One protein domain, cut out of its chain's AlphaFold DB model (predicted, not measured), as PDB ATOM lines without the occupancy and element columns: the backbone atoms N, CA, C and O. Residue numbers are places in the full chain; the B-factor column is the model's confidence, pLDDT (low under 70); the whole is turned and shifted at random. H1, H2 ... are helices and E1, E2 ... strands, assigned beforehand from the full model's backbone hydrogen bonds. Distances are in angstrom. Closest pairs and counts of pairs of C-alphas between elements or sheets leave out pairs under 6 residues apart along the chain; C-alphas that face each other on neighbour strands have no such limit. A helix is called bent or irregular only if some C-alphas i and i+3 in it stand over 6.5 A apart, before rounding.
ATOM      1  N   ALA A   2     148.471 268.615 302.194       59.03
ATOM      2  CA  ALA A   2     148.061 269.468 301.065       59.03
ATOM      3  C   ALA A   2     148.565 270.929 301.187       59.03
ATOM      4  O   ALA A   2     149.043 271.522 300.224       59.03
ATOM      5  N   SER A   3     148.561 271.491 302.402       62.12
ATOM      6  CA  SER A   3     148.997 272.869 302.680       62.12
ATOM      7  C   SER A   3     150.480 273.158 302.415       62.12
ATOM      8  O   SER A   3     150.827 274.287 302.069       62.12
ATOM      9  N   SER A   4     151.367 272.166 302.555       65.31
ATOM     10  CA  SER A   4     152.797 272.320 302.248       65.31
ATOM     11  C   SER A   4     153.064 272.353 300.745       65.31
ATOM     12  O   SER A   4     154.039 272.969 300.327       65.31
ATOM     13  N   LEU A   5     152.176 271.759 299.942       69.00
ATOM     14  CA  LEU A   5     152.266 271.771 298.482       69.00
ATOM     15  C   LEU A   5     151.741 273.082 297.883       69.00
ATOM     16  O   LEU A   5     152.241 273.509 296.855       69.00
ATOM     17  N   VAL A   6     150.799 273.774 298.531       72.25
ATOM     18  CA  VAL A   6     150.239 275.048 298.024       72.25
ATOM     19  C   VAL A   6     151.235 276.205 298.117       72.25
ATOM     20  O   VAL A   6     151.378 276.987 297.176       72.25
ATOM     21  N   LYS A   7     151.928 276.346 299.258       74.31
ATOM     22  CA  LYS A   7     152.732 277.542 299.586       74.31
ATOM     23  C   LYS A   7     153.789 277.916 298.524       74.31
ATOM     24  O   LYS A   7     153.868 279.102 298.193       74.31
ATOM     25  N   PRO A   8     154.580 276.975 297.964       76.06
ATOM     26  CA  PRO A   8     155.608 277.303 296.973       76.06
ATOM     27  C   PRO A   8     155.037 277.849 295.658       76.06
ATOM     28  O   PRO A   8     155.670 278.689 295.014       76.06
ATOM     29  N   TYR A   9     153.846 277.391 295.265       76.38
ATOM     30  CA  TYR A   9     153.190 277.789 294.019       76.38
ATOM     31  C   TYR A   9     152.340 279.045 294.196       76.38
ATOM     32  O   TYR A   9     152.363 279.911 293.328       76.38
ATOM     33  N   LEU A  10     151.696 279.218 295.355       77.88
ATOM     34  CA  LEU A  10     150.893 280.401 295.667       77.88
ATOM     35  C   LEU A  10     151.709 281.695 295.596       77.88
ATOM     36  O   LEU A  10     151.261 282.669 295.003       77.88
ATOM     37  N   LYS A  11     152.946 281.697 296.109       79.06
ATOM     38  CA  LYS A  11     153.827 282.871 296.002       79.06
ATOM     39  C   LYS A  11     154.120 283.234 294.540       79.06
ATOM     40  O   LYS A  11     154.103 284.408 294.182       79.06
ATOM     41  N   LYS A  12     154.375 282.233 293.691       78.06
ATOM     42  CA  LYS A  12     154.648 282.434 292.258       78.06
ATOM     43  C   LYS A  12     153.400 282.872 291.493       78.06
ATOM     44  O   LYS A  12     153.510 283.695 290.593       78.06
ATOM     45  N   PHE A  13     152.242 282.345 291.880       78.62
ATOM     46  CA  PHE A  13     150.940 282.695 291.329       78.62
ATOM     47  C   PHE A  13     150.612 284.165 291.591       78.62
ATOM     48  O   PHE A  13     150.426 284.931 290.650       78.62
ATOM     49  N   VAL A  14     150.676 284.587 292.857       80.31
ATOM     50  CA  VAL A  14     150.412 285.973 293.268       80.31
ATOM     51  C   VAL A  14     151.365 286.945 292.570       80.31
ATOM     52  O   VAL A  14     150.936 287.974 292.073       80.31
ATOM     53  N   LEU A  15     152.647 286.600 292.418       81.38
ATOM     54  CA  LEU A  15     153.613 287.440 291.696       81.38
ATOM     55  C   LEU A  15     153.306 287.639 290.198       81.38
ATOM     56  O   LEU A  15     153.928 288.505 289.572       81.38
ATOM     57  N   ARG A  16     152.391 286.858 289.608       75.69
ATOM     58  CA  ARG A  16     151.935 287.019 288.217       75.69
ATOM     59  C   ARG A  16     150.558 287.663 288.095       75.69
ATOM     60  O   ARG A  16     150.331 288.374 287.121       75.69
ATOM     61  N   THR A  17     149.686 287.453 289.075       76.69
ATOM     62  CA  THR A  17     148.283 287.893 289.043       76.69
ATOM     63  C   THR A  17     147.970 289.019 290.036       76.69
ATOM     64  O   THR A  17     146.815 289.410 290.156       76.69
ATOM     65  N   HIS A  18     148.968 289.576 290.742       80.00
ATOM     66  CA  HIS A  18     148.735 290.632 291.736       80.00
ATOM     67  C   HIS A  18     148.037 291.861 291.121       80.00
ATOM     68  O   HIS A  18     148.490 292.345 290.078       80.00
ATOM     69  N   PRO A  19     147.000 292.418 291.775       77.19
ATOM     70  CA  PRO A  19     146.264 293.587 291.290       77.19
ATOM     71  C   PRO A  19     147.162 294.814 291.077       77.19
ATOM     72  O   PRO A  19     146.944 295.577 290.138       77.19
ATOM     73  N   ASP A  20     148.219 294.976 291.877       79.19
ATOM     74  CA  ASP A  20     149.147 296.113 291.741       79.19
ATOM     75  C   ASP A  20     149.906 296.148 290.409       79.19
ATOM     76  O   ASP A  20     150.354 297.214 289.995       79.19
ATOM     77  N   PHE A  21     150.014 295.024 289.689       76.81
ATOM     78  CA  PHE A  21     150.617 295.026 288.351       76.81
ATOM     79  C   PHE A  21     149.706 295.643 287.276       76.81
ATOM     80  O   PHE A  21     150.174 295.924 286.177       76.81
ATOM     81  N   PHE A  22     148.428 295.884 287.584       74.94
ATOM     82  CA  PHE A  22     147.415 296.386 286.651       74.94
ATOM     83  C   PHE A  22     146.959 297.809 286.994       74.94
ATOM     84  O   PHE A  22     145.815 298.175 286.743       74.94
ATOM     85  N   GLY A  23     147.849 298.645 287.543       68.94
ATOM     86  CA  GLY A  23     147.527 300.031 287.923       68.94
ATOM     87  C   GLY A  23     146.913 300.885 286.800       68.94
ATOM     88  O   GLY A  23     146.176 301.821 287.092       68.94
ATOM     89  N   HIS A  24     147.164 300.532 285.536       73.81
ATOM     90  CA  HIS A  24     146.625 301.212 284.355       73.81
ATOM     91  C   HIS A  24     145.255 300.687 283.880       73.81
ATOM     92  O   HIS A  24     144.588 301.379 283.118       73.81
ATOM     93  N   ASP A  25     144.820 299.498 284.315       75.88
ATOM     94  CA  ASP A  25     143.548 298.879 283.911       75.88
ATOM     95  C   ASP A  25     142.748 298.464 285.156       75.88
ATOM     96  O   ASP A  25     142.892 297.364 285.702       75.88
ATOM     97  N   LEU A  26     141.906 299.393 285.618       78.00
ATOM     98  CA  LEU A  26     141.126 299.268 286.853       78.00
ATOM     99  C   LEU A  26     140.177 298.060 286.837       78.00
ATOM    100  O   LEU A  26     139.938 297.460 287.887       78.00
ATOM    101  N   SER A  27     139.675 297.668 285.663       78.12
ATOM    102  CA  SER A  27     138.781 296.516 285.509       78.12
ATOM    103  C   SER A  27     139.523 295.202 285.758       78.12
ATOM    104  O   SER A  27     139.047 294.351 286.511       78.12
ATOM    105  N   ARG A  28     140.730 295.055 285.194       77.94
ATOM    106  CA  ARG A  28     141.585 293.874 285.422       77.94
ATOM    107  C   ARG A  28     142.118 293.827 286.848       77.94
ATOM    108  O   ARG A  28     142.165 292.753 287.443       77.94
ATOM    109  N   LYS A  29     142.464 294.989 287.411       78.38
ATOM    110  CA  LYS A  29     142.877 295.122 288.811       78.38
ATOM    111  C   LYS A  29     141.797 294.598 289.758       78.38
ATOM    112  O   LYS A  29     142.089 293.731 290.576       78.38
ATOM    113  N   ARG A  30     140.557 295.073 289.602       78.06
ATOM    114  CA  ARG A  30     139.423 294.662 290.441       78.06
ATOM    115  C   ARG A  30     139.088 293.181 290.271       78.06
ATOM    116  O   ARG A  30     138.917 292.484 291.261       78.06
ATOM    117  N   CYS A  31     139.088 292.679 289.035       80.62
ATOM    118  CA  CYS A  31     138.855 291.260 288.767       80.62
ATOM    119  C   CYS A  31     139.911 290.364 289.438       80.62
ATOM    120  O   CYS A  31     139.562 289.373 290.074       80.62
ATOM    121  N   ASN A  32     141.194 290.733 289.366       81.56
ATOM    122  CA  ASN A  32     142.256 289.984 290.037       81.56
ATOM    123  C   ASN A  32     142.169 290.077 291.564       81.56
ATOM    124  O   ASN A  32     142.445 289.088 292.238       81.56
ATOM    125  N   GLU A  33     141.796 291.234 292.112       81.81
ATOM    126  CA  GLU A  33     141.596 291.422 293.551       81.81
ATOM    127  C   GLU A  33     140.455 290.540 294.078       81.81
ATOM    128  O   GLU A  33     140.674 289.743 294.994       81.81
ATOM    129  N   ASP A  34     139.287 290.594 293.433       80.38
ATOM    130  CA  ASP A  34     138.116 289.786 293.783       80.38
ATOM    131  C   ASP A  34     138.422 288.283 293.637       80.38
ATOM    132  O   ASP A  34     138.180 287.491 294.554       80.38
ATOM    133  N   SER A  35     139.039 287.874 292.523       79.62
ATOM    134  CA  SER A  35     139.404 286.473 292.277       79.62
ATOM    135  C   SER A  35     140.483 285.963 293.237       79.62
ATOM    136  O   SER A  35     140.438 284.798 293.638       79.62
ATOM    137  N   LEU A  36     141.446 286.797 293.651       79.62
ATOM    138  CA  LEU A  36     142.438 286.418 294.663       79.62
ATOM    139  C   LEU A  36     141.789 286.260 296.037       79.62
ATOM    140  O   LEU A  36     142.079 285.279 296.720       79.62
ATOM    141  N   GLN A  37     140.893 287.164 296.439       77.69
ATOM    142  CA  GLN A  37     140.156 287.032 297.701       77.69
ATOM    143  C   GLN A  37     139.320 285.747 297.731       77.69
ATOM    144  O   GLN A  37     139.351 284.998 298.715       77.69
ATOM    145  N   GLN A  38     138.633 285.429 296.632       76.12
ATOM    146  CA  GLN A  38     137.885 284.179 296.505       76.12
ATOM    147  C   GLN A  38     138.813 282.956 296.507       76.12
ATOM    148  O   GLN A  38     138.531 281.976 297.194       76.12
ATOM    149  N   LEU A  39     139.973 283.022 295.847       76.88
ATOM    150  CA  LEU A  39     140.978 281.958 295.896       76.88
ATOM    151  C   LEU A  39     141.500 281.727 297.318       76.88
ATOM    152  O   LEU A  39     141.599 280.582 297.751       76.88
ATOM    153  N   TYR A  40     141.797 282.784 298.075       74.44
ATOM    154  CA  TYR A  40     142.194 282.665 299.480       74.44
ATOM    155  C   TYR A  40     141.076 282.095 300.352       74.44
ATOM    156  O   TYR A  40     141.366 281.363 301.297       74.44
ATOM    157  N   THR A  41     139.816 282.369 300.018       74.06
ATOM    158  CA  THR A  41     138.652 281.780 300.693       74.06
ATOM    159  C   THR A  41     138.543 280.280 300.398       74.06
ATOM    160  O   THR A  41     138.340 279.488 301.317       74.06
ATOM    161  N   LEU A  42     138.778 279.860 299.149       71.94
ATOM    162  CA  LEU A  42     138.787 278.447 298.739       71.94
ATOM    163  C   LEU A  42     139.997 277.672 299.282       71.94
ATOM    164  O   LEU A  42     139.875 276.508 299.662       71.94
ATOM    165  N   LEU A  43     141.165 278.314 299.358       71.94
ATOM    166  CA  LEU A  43     142.384 277.752 299.950       71.94
ATOM    167  C   LEU A  43     142.407 277.886 301.484       71.94
ATOM    168  O   LEU A  43     143.243 277.267 302.142       71.94
ATOM    169  N   GLY A  44     141.501 278.667 302.075       66.69
ATOM    170  CA  GLY A  44     141.392 278.908 303.516       66.69
ATOM    171  C   GLY A  44     141.262 277.626 304.347       66.69
ATOM    172  O   GLY A  44     142.080 277.428 305.252       66.69
ATOM    173  N   PRO A  45     140.335 276.706 304.010       66.44
ATOM    174  CA  PRO A  45     140.232 275.390 304.643       66.44
ATOM    175  C   PRO A  45     141.544 274.594 304.589       66.44
ATOM    176  O   PRO A  45     141.943 273.994 305.586       66.44
ATOM    177  N   LEU A  46     142.278 274.672 303.471       64.81
ATOM    178  CA  LEU A  46     143.572 274.002 303.298       64.81
ATOM    179  C   LEU A  46     144.678 274.635 304.150       64.81
ATOM    180  O   LEU A  46     145.555 273.934 304.650       64.81
ATOM    181  N   LEU A  47     144.671 275.960 304.304       63.34
ATOM    182  CA  LEU A  47     145.735 276.708 304.974       63.34
ATOM    183  C   LEU A  47     145.535 276.829 306.491       63.34
ATOM    184  O   LEU A  47     146.529 276.867 307.216       63.34
ATOM    185  N   LYS A  48     144.287 276.884 306.974       58.59
ATOM    186  CA  LYS A  48     143.949 277.148 308.385       58.59
ATOM    187  C   LYS A  48     143.071 276.074 309.050       58.59
ATOM    188  O   LYS A  48     142.720 276.255 310.210       58.59
ATOM    189  N   LYS A  49     142.747 274.960 308.372       54.06
ATOM    190  CA  LYS A  49     141.834 273.905 308.875       54.06
ATOM    191  C   LYS A  49     140.486 274.460 309.375       54.06
ATOM    192  O   LYS A  49     139.934 273.977 310.359       54.06
ATOM    193  N   SER A  50     139.967 275.500 308.727       46.75
ATOM    194  CA  SER A  50     138.640 276.048 309.023       46.75
ATOM    195  C   SER A  50     137.557 275.282 308.252       46.75
ATOM    196  O   SER A  50     137.831 274.813 307.143       46.75
ATOM    197  N   PRO A  51     136.328 275.158 308.783       49.69
ATOM    198  CA  PRO A  51     135.237 274.500 308.069       49.69
ATOM    199  C   PRO A  51     134.935 275.209 306.731       49.69
ATOM    200  O   PRO A  51     135.026 276.437 306.656       49.69
ATOM    201  N   PRO A  52     134.598 274.461 305.662       54.03
ATOM    202  CA  PRO A  52     134.287 275.041 304.358       54.03
ATOM    203  C   PRO A  52     132.953 275.797 304.423       54.03
ATOM    204  O   PRO A  52     131.921 275.211 304.742       54.03
ATOM    205  N   MET A  53     132.976 277.102 304.133       48.44
ATOM    206  CA  MET A  53     131.797 277.982 304.199       48.44
ATOM    207  C   MET A  53     131.128 278.251 302.842       48.44
ATOM    208  O   MET A  53     130.126 278.957 302.801       48.44
ATOM    209  N   VAL A  54     131.643 277.704 301.737       55.22
ATOM    210  CA  VAL A  54     131.124 278.000 300.393       55.22
ATOM    211  C   VAL A  54     130.313 276.802 299.887       55.22
ATOM    212  O   VAL A  54     130.715 275.654 300.038       55.22
ATOM    213  N   LYS A  55     129.102 277.050 299.377       52.97
ATOM    214  CA  LYS A  55     128.149 275.999 298.962       52.97
ATOM    215  C   LYS A  55     127.985 275.891 297.445       52.97
ATOM    216  O   LYS A  55     127.236 275.039 296.982       52.97
ATOM    217  N   GLU A  56     128.681 276.727 296.677       59.88
ATOM    218  CA  GLU A  56     128.421 276.912 295.250       59.88
ATOM    219  C   GLU A  56     129.688 276.821 294.395       59.88
ATOM    220  O   GLU A  56     130.811 277.085 294.837       59.88
ATOM    221  N   LYS A  57     129.482 276.433 293.134       68.19
ATOM    222  CA  LYS A  57     130.504 276.383 292.090       68.19
ATOM    223  C   LYS A  57     131.078 277.779 291.864       68.19
ATOM    224  O   LYS A  57     130.368 278.678 291.427       68.19
ATOM    225  N   THR A  58     132.367 277.949 292.137       71.62
ATOM    226  CA  THR A  58     133.038 279.247 292.018       71.62
ATOM    227  C   THR A  58     133.912 279.251 290.766       71.62
ATOM    228  O   THR A  58     134.822 278.430 290.632       71.62
ATOM    229  N   ARG A  59     133.633 280.157 289.825       77.62
ATOM    230  CA  ARG A  59     134.478 280.394 288.644       77.62
ATOM    231  C   ARG A  59     135.370 281.593 288.933       77.62
ATOM    232  O   ARG A  59     134.860 282.674 289.199       77.62
ATOM    233  N   LEU A  60     136.681 281.391 288.876       79.31
ATOM    234  CA  LEU A  60     137.677 282.439 289.073       79.31
ATOM    235  C   LEU A  60     138.323 282.795 287.742       79.31
ATOM    236  O   LEU A  60     138.680 281.900 286.977       79.31
ATOM    237  N   ALA A  61     138.512 284.088 287.498       79.19
ATOM    238  CA  ALA A  61     139.215 284.605 286.332       79.19
ATOM    239  C   ALA A  61     140.409 285.448 286.785       79.19
ATOM    240  O   ALA A  61     140.278 286.305 287.658       79.19
ATOM    241  N   PHE A  62     141.575 285.199 286.198       80.25
ATOM    242  CA  PHE A  62     142.812 285.903 286.498       80.25
ATOM    243  C   PHE A  62     143.441 286.433 285.221       80.25
ATOM    244  O   PHE A  62     143.594 285.706 284.244       80.25
ATOM    245  N   TYR A  63     143.878 287.682 285.251       78.25
ATOM    246  CA  TYR A  63     144.697 288.269 284.206       78.25
ATOM    247  C   TYR A  63     146.170 288.087 284.548       78.25
ATOM    248  O   TYR A  63     146.622 288.454 285.637       78.25
ATOM    249  N   ASP A  64     146.919 287.527 283.604       79.88
ATOM    250  CA  ASP A  64     148.361 287.355 283.726       79.88
ATOM    251  C   ASP A  64     149.114 288.610 283.276       79.88
ATOM    252  O   ASP A  64     148.874 289.134 282.186       79.88
ATOM    253  N   LYS A  65     150.084 289.067 284.074       75.62
ATOM    254  CA  LYS A  65     150.921 290.214 283.701       75.62
ATOM    255  C   LYS A  65     151.835 289.928 282.506       75.62
ATOM    256  O   LYS A  65     152.178 290.861 281.789       75.62
ATOM    257  N   SER A  66     152.266 288.673 282.306       68.06
ATOM    258  CA  SER A  66     153.226 288.338 281.240       68.06
ATOM    259  C   SER A  66     152.583 288.183 279.866       68.06
ATOM    260  O   SER A  66     153.188 288.559 278.868       68.06
ATOM    261  N   SER A  67     151.372 287.635 279.805       66.06
ATOM    262  CA  SER A  67     150.682 287.352 278.543       66.06
ATOM    263  C   SER A  67     149.475 288.254 278.279       66.06
ATOM    264  O   SER A  67     148.939 288.215 277.175       66.06
ATOM    265  N   GLN A  68     149.026 289.036 279.271       66.38
ATOM    266  CA  GLN A  68     147.751 289.774 279.268       66.38
ATOM    267  C   GLN A  68     146.514 288.918 278.947       66.38
ATOM    268  O   GLN A  68     145.435 289.451 278.685       66.38
ATOM    269  N   LYS A  69     146.647 287.589 278.978       74.06
ATOM    270  CA  LYS A  69     145.551 286.659 278.737       74.06
ATOM    271  C   LYS A  69     144.786 286.412 280.031       74.06
ATOM    272  O   LYS A  69     145.360 286.406 281.122       74.06
ATOM    273  N   GLN A  70     143.487 286.207 279.873       77.44
ATOM    274  CA  GLN A  70     142.598 285.766 280.934       77.44
ATOM    275  C   GLN A  70     142.730 284.251 281.090       77.44
ATOM    276  O   GLN A  70     142.586 283.507 280.120       77.44
ATOM    277  N   VAL A  71     143.026 283.814 282.306       77.25
ATOM    278  CA  VAL A  71     143.077 282.413 282.719       77.25
ATOM    279  C   VAL A  71     141.899 282.168 283.639       77.25
ATOM    280  O   VAL A  71     141.691 282.914 284.595       77.25
ATOM    281  N   GLU A  72     141.121 281.132 283.358       77.75
ATOM    282  CA  GLU A  72     139.914 280.840 284.115       77.75
ATOM    283  C   GLU A  72     139.989 279.462 284.749       77.75
ATOM    284  O   GLU A  72     140.257 278.464 284.091       77.75
ATOM    285  N   GLY A  73     139.709 279.406 286.046       71.38
ATOM    286  CA  GLY A  73     139.631 278.166 286.796       71.38
ATOM    287  C   GLY A  73     138.241 277.972 287.357       71.38
ATOM    288  O   GLY A  73     137.667 278.872 287.970       71.38
ATOM    289  N   THR A  74     137.709 276.772 287.185       74.00
ATOM    290  CA  THR A  74     136.448 276.388 287.809       74.00
ATOM    291  C   THR A  74     136.728 275.535 289.038       74.00
ATOM    292  O   THR A  74     137.446 274.535 288.969       74.00
ATOM    293  N   PHE A  75     136.164 275.944 290.170       71.38
ATOM    294  CA  PHE A  75     136.247 275.236 291.438       71.38
ATOM    295  C   PHE A  75     134.856 274.722 291.801       71.38
ATOM    296  O   PHE A  75     133.978 275.483 292.212       71.38
ATOM    297  N   ASP A  76     134.648 273.419 291.635       63.50
ATOM    298  CA  ASP A  76     133.416 272.757 292.050       63.50
ATOM    299  C   ASP A  76     133.498 272.450 293.559       63.50
ATOM    300  O   ASP A  76     134.429 271.782 294.006       63.50
ATOM    301  N   GLN A  77     132.550 272.923 294.373       61.97
ATOM    302  CA  GLN A  77     132.352 272.458 295.758       61.97
ATOM    303  C   GLN A  77     131.054 271.637 295.852       61.97
ATOM    304  O   GLN A  77     130.114 271.953 295.125       61.97
ATOM    305  N   PRO A  78     130.970 270.572 296.688       52.12
ATOM    306  CA  PRO A  78     131.851 270.202 297.804       52.12
ATOM    307  C   PRO A  78     132.909 269.147 297.422       52.12
ATOM    308  O   PRO A  78     132.837 267.979 297.818       52.12
ATOM    309  N   THR A  79     133.932 269.529 296.660       60.00
ATOM    310  CA  THR A  79     135.008 268.600 296.314       60.00
ATOM    311  C   THR A  79     136.043 268.485 297.437       60.00
ATOM    312  O   THR A  79     136.096 269.275 298.381       60.00
ATOM    313  N   SER A  80     136.791 267.385 297.399       66.56
ATOM    314  CA  SER A  80     137.888 267.066 298.315       66.56
ATOM    315  C   SER A  80     138.925 268.198 298.360       66.56
ATOM    316  O   SER A  80     139.172 268.855 297.350       66.56
ATOM    317  N   GLU A  81     139.590 268.375 299.505       71.56
ATOM    318  CA  GLU A  81     140.764 269.252 299.671       71.56
ATOM    319  C   GLU A  81     141.779 269.096 298.521       71.56
ATOM    320  O   GLU A  81     142.349 270.065 298.017       71.56
ATOM    321  N   TRP A  82     141.942 267.863 298.044       72.44
ATOM    322  CA  TRP A  82     142.842 267.505 296.953       72.44
ATOM    323  C   TRP A  82     142.334 267.910 295.570       72.44
ATOM    324  O   TRP A  82     143.136 268.244 294.705       72.44
ATOM    325  N   ALA A  83     141.019 267.931 295.359       71.44
ATOM    326  CA  ALA A  83     140.427 268.372 294.098       71.44
ATOM    327  C   ALA A  83     140.557 269.893 293.942       71.44
ATOM    328  O   ALA A  83     140.918 270.378 292.874       71.44
ATOM    329  N   THR A  84     140.381 270.641 295.039       73.25
ATOM    330  CA  THR A  84     140.672 272.085 295.065       73.25
ATOM    331  C   THR A  84     142.151 272.348 294.761       73.25
ATOM    332  O   THR A  84     142.481 273.239 293.979       73.25
ATOM    333  N   LEU A  85     143.051 271.531 295.324       76.25
ATOM    334  CA  LEU A  85     144.483 271.608 295.041       76.25
ATOM    335  C   LEU A  85     144.810 271.280 293.576       76.25
ATOM    336  O   LEU A  85     145.652 271.944 292.977       76.25
ATOM    337  N   GLN A  86     144.131 270.299 292.985       78.38
ATOM    338  CA  GLN A  86     144.290 269.951 291.576       78.38
ATOM    339  C   GLN A  86     143.849 271.097 290.661       78.38
ATOM    340  O   GLN A  86     144.613 271.473 289.776       78.38
ATOM    341  N   SER A  87     142.670 271.687 290.891       78.50
ATOM    342  CA  SER A  87     142.203 272.846 290.119       78.50
ATOM    343  C   SER A  87     143.172 274.022 290.233       78.50
ATOM    344  O   SER A  87     143.484 274.664 289.233       78.50
ATOM    345  N   PHE A  88     143.728 274.261 291.425       79.31
ATOM    346  CA  PHE A  88     144.737 275.298 291.634       79.31
ATOM    347  C   PHE A  88     146.048 275.024 290.876       79.31
ATOM    348  O   PHE A  88     146.596 275.929 290.244       79.31
ATOM    349  N   LEU A  89     146.554 273.788 290.900       78.25
ATOM    350  CA  LEU A  89     147.760 273.423 290.153       78.25
ATOM    351  C   LEU A  89     147.535 273.474 288.634       78.25
ATOM    352  O   LEU A  89     148.424 273.916 287.911       78.25
ATOM    353  N   SER A  90     146.349 273.112 288.141       78.56
ATOM    354  CA  SER A  90     145.984 273.316 286.734       78.56
ATOM    355  C   SER A  90     146.038 274.799 286.351       78.56
ATOM    356  O   SER A  90     146.668 275.143 285.354       78.56
ATOM    357  N   LEU A  91     145.509 275.683 287.204       78.69
ATOM    358  CA  LEU A  91     145.584 277.140 287.029       78.69
ATOM    359  C   LEU A  91     147.037 277.644 286.998       78.69
ATOM    360  O   LEU A  91     147.410 278.479 286.176       78.69
ATOM    361  N   CYS A  92     147.898 277.095 287.859       78.31
ATOM    362  CA  CYS A  92     149.327 277.410 287.856       78.31
ATOM    363  C   CYS A  92     150.022 276.950 286.563       78.31
ATOM    364  O   CYS A  92     150.902 277.650 286.061       78.31
ATOM    365  N   LYS A  93     149.624 275.796 286.013       79.06
ATOM    366  CA  LYS A  93     150.156 275.268 284.751       79.06
ATOM    367  C   LYS A  93     149.741 276.142 283.568       79.06
ATOM    368  O   LYS A  93     150.581 276.432 282.721       79.06
ATOM    369  N   GLU A  94     148.488 276.589 283.528       77.38
ATOM    370  CA  GLU A  94     147.982 277.497 282.488       77.38
ATOM    371  C   GLU A  94     148.676 278.863 282.520       77.38
ATOM    372  O   GLU A  94     148.979 279.430 281.472       77.38
ATOM    373  N   LEU A  95     149.052 279.343 283.707       71.69
ATOM    374  CA  LEU A  95     149.884 280.541 283.877       71.69
ATOM    375  C   LEU A  95     151.371 280.322 283.549       71.69
ATOM    376  O   LEU A  95     152.181 281.233 283.739       71.69
ATOM    377  N   GLY A  96     151.765 279.127 283.099       69.56
ATOM    378  CA  GLY A  96     153.150 278.796 282.760       69.56
ATOM    379  C   GLY A  96     154.091 278.747 283.969       69.56
ATOM    380  O   GLY A  96     155.295 278.972 283.825       69.56
ATOM    381  N   ILE A  97     153.573 278.501 285.176       76.06
ATOM    382  CA  ILE A  97     154.398 278.313 286.373       76.06
ATOM    383  C   ILE A  97     154.961 276.884 286.333       76.06
ATOM    384  O   ILE A  97     154.187 275.938 286.200       76.06
ATOM    385  N   PRO A  98     156.285 276.681 286.463       70.62
ATOM    386  CA  PRO A  98     156.867 275.343 286.453       70.62
ATOM    387  C   PRO A  98     156.474 274.592 287.730       70.62
ATOM    388  O   PRO A  98     156.904 274.947 288.835       70.62
ATOM    389  N   ILE A  99     155.643 273.564 287.562       74.44
ATOM    390  CA  ILE A  99     155.195 272.649 288.618       74.44
ATOM    391  C   ILE A  99     156.042 271.382 288.541       74.44
ATOM    392  O   ILE A  99     156.277 270.856 287.453       74.44
ATOM    393  N   LYS A 100     156.501 270.880 289.690       76.25
ATOM    394  CA  LYS A 100     157.200 269.592 289.742       76.25
ATOM    395  C   LYS A 100     156.224 268.468 289.384       76.25
ATOM    396  O   LYS A 100     155.141 268.390 289.959       76.25
ATOM    397  N   SER A 101     156.619 267.570 288.483       69.06
ATOM    398  CA  SER A 101     155.817 266.398 288.091       69.06
ATOM    399  C   SER A 101     155.426 265.533 289.296       69.06
ATOM    400  O   SER A 101     154.258 265.194 289.447       69.06
ATOM    401  N   SER A 102     156.362 265.315 290.225       71.31
ATOM    402  CA  SER A 102     156.132 264.579 291.479       71.31
ATOM    403  C   SER A 102     154.983 265.145 292.332       71.31
ATOM    404  O   SER A 102     154.222 264.375 292.925       71.31
ATOM    405  N   ASP A 103     154.794 266.469 292.360       72.69
ATOM    406  CA  ASP A 103     153.707 267.094 293.124       72.69
ATOM    407  C   ASP A 103     152.354 266.884 292.425       72.69
ATOM    408  O   ASP A 103     151.349 266.607 293.080       72.69
ATOM    409  N   MET A 104     152.329 266.948 291.088       69.81
ATOM    410  CA  MET A 104     151.131 266.664 290.286       69.81
ATOM    411  C   MET A 104     150.685 265.207 290.409       69.81
ATOM    412  O   MET A 104     149.488 264.948 290.545       69.81
ATOM    413  N   ASP A 105     151.629 264.267 290.394       71.19
ATOM    414  CA  ASP A 105     151.343 262.838 290.534       71.19
ATOM    415  C   ASP A 105     150.812 262.513 291.936       71.19
ATOM    416  O   ASP A 105     149.839 261.768 292.083       71.19
ATOM    417  N   THR A 106     151.368 263.162 292.963       75.75
ATOM    418  CA  THR A 106     150.887 263.050 294.349       75.75
ATOM    419  C   THR A 106     149.453 263.564 294.487       75.75
ATOM    420  O   THR A 106     148.608 262.895 295.082       75.75
ATOM    421  N   VAL A 107     149.142 264.728 293.907       72.12
ATOM    422  CA  VAL A 107     147.788 265.299 293.957       72.12
ATOM    423  C   VAL A 107     146.801 264.448 293.161       72.12
ATOM    424  O   VAL A 107     145.713 264.173 293.657       72.12
ATOM    425  N   ARG A 108     147.180 263.951 291.979       72.88
ATOM    426  CA  ARG A 108     146.327 263.070 291.164       72.88
ATOM    427  C   ARG A 108     146.009 261.757 291.885       72.88
ATOM    428  O   ARG A 108     144.855 261.337 291.876       72.88
ATOM    429  N   SER A 109     147.004 261.156 292.539       73.19
ATOM    430  CA  SER A 109     146.837 259.949 293.359       73.19
ATOM    431  C   SER A 109     145.903 260.189 294.553       73.19
ATOM    432  O   SER A 109     145.005 259.400 294.831       73.19
ATOM    433  N   MET A 110     146.031 261.333 295.227       73.25
ATOM    434  CA  MET A 110     145.167 261.662 296.365       73.25
ATOM    435  C   MET A 110     143.743 262.050 295.942       73.25
ATOM    436  O   MET A 110     142.787 261.784 296.675       73.25
ATOM    437  N   VAL A 111     143.553 262.642 294.758       71.44
ATOM    438  CA  VAL A 111     142.216 262.901 294.197       71.44
ATOM    439  C   VAL A 111     141.505 261.598 293.842       71.44
ATOM    440  O   VAL A 111     140.343 261.444 294.211       71.44
ATOM    441  N   SER A 112     142.186 260.636 293.210       66.31
ATOM    442  CA  SER A 112     141.590 259.330 292.894       66.31
ATOM    443  C   SER A 112     141.285 258.496 294.146       66.31
ATOM    444  O   SER A 112     140.265 257.813 294.204       66.31
ATOM    445  N   GLN A 113     142.104 258.604 295.194       64.25
ATOM    446  CA  GLN A 113     141.810 257.984 296.492       64.25
ATOM    447  C   GLN A 113     140.655 258.678 297.238       64.25
ATOM    448  O   GLN A 113     139.883 258.027 297.950       64.25
ATOM    449  N   SER A 114     140.494 259.996 297.070       54.22
ATOM    450  CA  SER A 114     139.428 260.762 297.732       54.22
ATOM    451  C   SER A 114     138.077 260.732 296.999       54.22
ATOM    452  O   SER A 114     137.036 260.877 297.644       54.22
ATOM    453  N   SER A 115     138.048 260.453 295.691       51.12
ATOM    454  CA  SER A 115     136.808 260.156 294.956       51.12
ATOM    455  C   SER A 115     136.240 258.770 295.293       51.12
ATOM    456  O   SER A 115     135.020 258.616 295.355       51.12
ATOM    457  N   GLY A 116     137.090 257.795 295.637       46.00
ATOM    458  CA  GLY A 116     136.664 256.479 296.134       46.00
ATOM    459  C   GLY A 116     136.040 256.491 297.539       46.00
ATOM    460  O   GLY A 116     135.319 255.565 297.902       46.00
ATOM    461  N   THR A 117     136.264 257.544 298.333       44.56
ATOM    462  CA  THR A 117     135.840 257.605 299.746       44.56
ATOM    463  C   THR A 117     134.644 258.526 300.019       44.56
ATOM    464  O   THR A 117     133.992 258.365 301.051       44.56
ATOM    465  N   ARG A 118     134.271 259.444 299.108       41.81
ATOM    466  CA  ARG A 118     133.110 260.352 299.296       41.81
ATOM    467  C   ARG A 118     131.812 259.940 298.592       41.81
ATOM    468  O   ARG A 118     130.747 260.349 299.049       41.81
ATOM    469  N   ALA A 119     131.852 259.079 297.574       43.66
ATOM    470  CA  ALA A 119     130.637 258.567 296.916       43.66
ATOM    471  C   ALA A 119     129.811 257.596 297.795       43.66
ATOM    472  O   ALA A 119     128.724 257.172 297.417       43.66
ATOM    473  N   ALA A 120     130.289 257.256 298.996       45.38
ATOM    474  CA  ALA A 120     129.586 256.380 299.929       45.38
ATOM    475  C   ALA A 120     128.507 257.079 300.785       45.38
ATOM    476  O   ALA A 120     127.871 256.400 301.585       45.38
TER     477      ALA A 120
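What this domain is: This is residues 2 to 120 of the 239 residues of the protein "DUF4460 domain-containing protein" of Phycomyces blakesleeanus (strain ATCC 8743b / DSM 1359 / FGSC 10004 / NBRC 33097 / NRRL 1555) (UniProt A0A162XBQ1). Three helices, H1, H3 and H4, make an up-and-down bundle, and a two-stranded hairpin, E1 and E2, covers its H3 and H4 side, E1 packing slantwise on H3 and E2 running along H4, while H1 packs on H3 and H4 from the other side. The long H5 folds back on H4 and carries the length at one end; short H2 lies toward the other end. The 119 printed residues hold five named helices and two named strands in the order H1 H2 H3 E1 E2 H4 H5, with the antiparallel sheet E1 - E2; the class is mostly helix. The whole is compact, with a radius of gyration of the C-alphas of 14.5 A, yet elongated, spanning 50 by 31 by 22 A.

How they stand to each other: H1, residues 2 to 17, touches H3, residues 26 to 48, at a shallow tilt of 9 degrees, opposite ways; the closest C-alphas are those of Ser 3 and Leu 47, 5.5 A. H1 touches H4, residues 81 to 94, at a shallow tilt of 32 degrees, the same way, closest at Phe 13 and Cys 92, whose C-alphas are 6.5 A apart. H3 touches H4 with residues 42 to 46 alone, opposite ways at 34.7 degrees, a shallow tilt only just short of steep; the closest C-alphas, of Leu 46 and Glu 81, are 6.6 A apart. H2, residues 19 to 22, touches H3, closest at the C-alphas of Pro 19 and Lys 29, 4.5 A. E1, residues 58 to 63, and E2, residues 70 to 75, form an antiparallel hairpin, with N 60 and O 73 at 2.9 A and N 62 and O 71 at 2.8 A, both within hydrogen-bond range. The closest C-alphas of H3 and E1 are those of Asn 32 and Phe 62, 5.4 A; those of E2 and H4 are Gly 73 and Leu 91, 6.0 A. H5, residues 101 to 120, makes a helical hairpin with H4, at 38 degrees, only just steep; the closest C-alphas, of Trp 82 and Val 111, are 5.4 A apart. H3 and H5 are apart. Every O i to N i+4 pair is within hydrogen-bond range in H4, against 8 of 12 in H1, 17 of 19 in H3 and 13 of 16 in H5; H2 is too short for such a pair.

Where its parts are: H1 begins at C-alpha 2 (148.061, 269.468, 301.065), is 22.0 A long and has a kink of 40 degrees near residue 9. H3 is 31.0 A long, with a kink of 42 degrees near residue 42. H1 and H3 are only just irregular: C-alphas 5 and 8 are 6.6 A apart, C-alphas 42 and 45 6.8 A. H2 measures 5.5 A, E1 16.7 A, E2 16.2 A and H4 20.4 A. H5, 30.5 A long, ends at C-alpha 120 (129.586, 256.380, 299.929).

The domain as a whole: The two C-alphas farthest apart, of His 24 and Ala 120, are 50.4 A apart. The printed part has no cut and no long link. The mean pLDDT of the printed part is 70.6; 39 residues are under 70, among them residues 44 to 57 and 112 to 120.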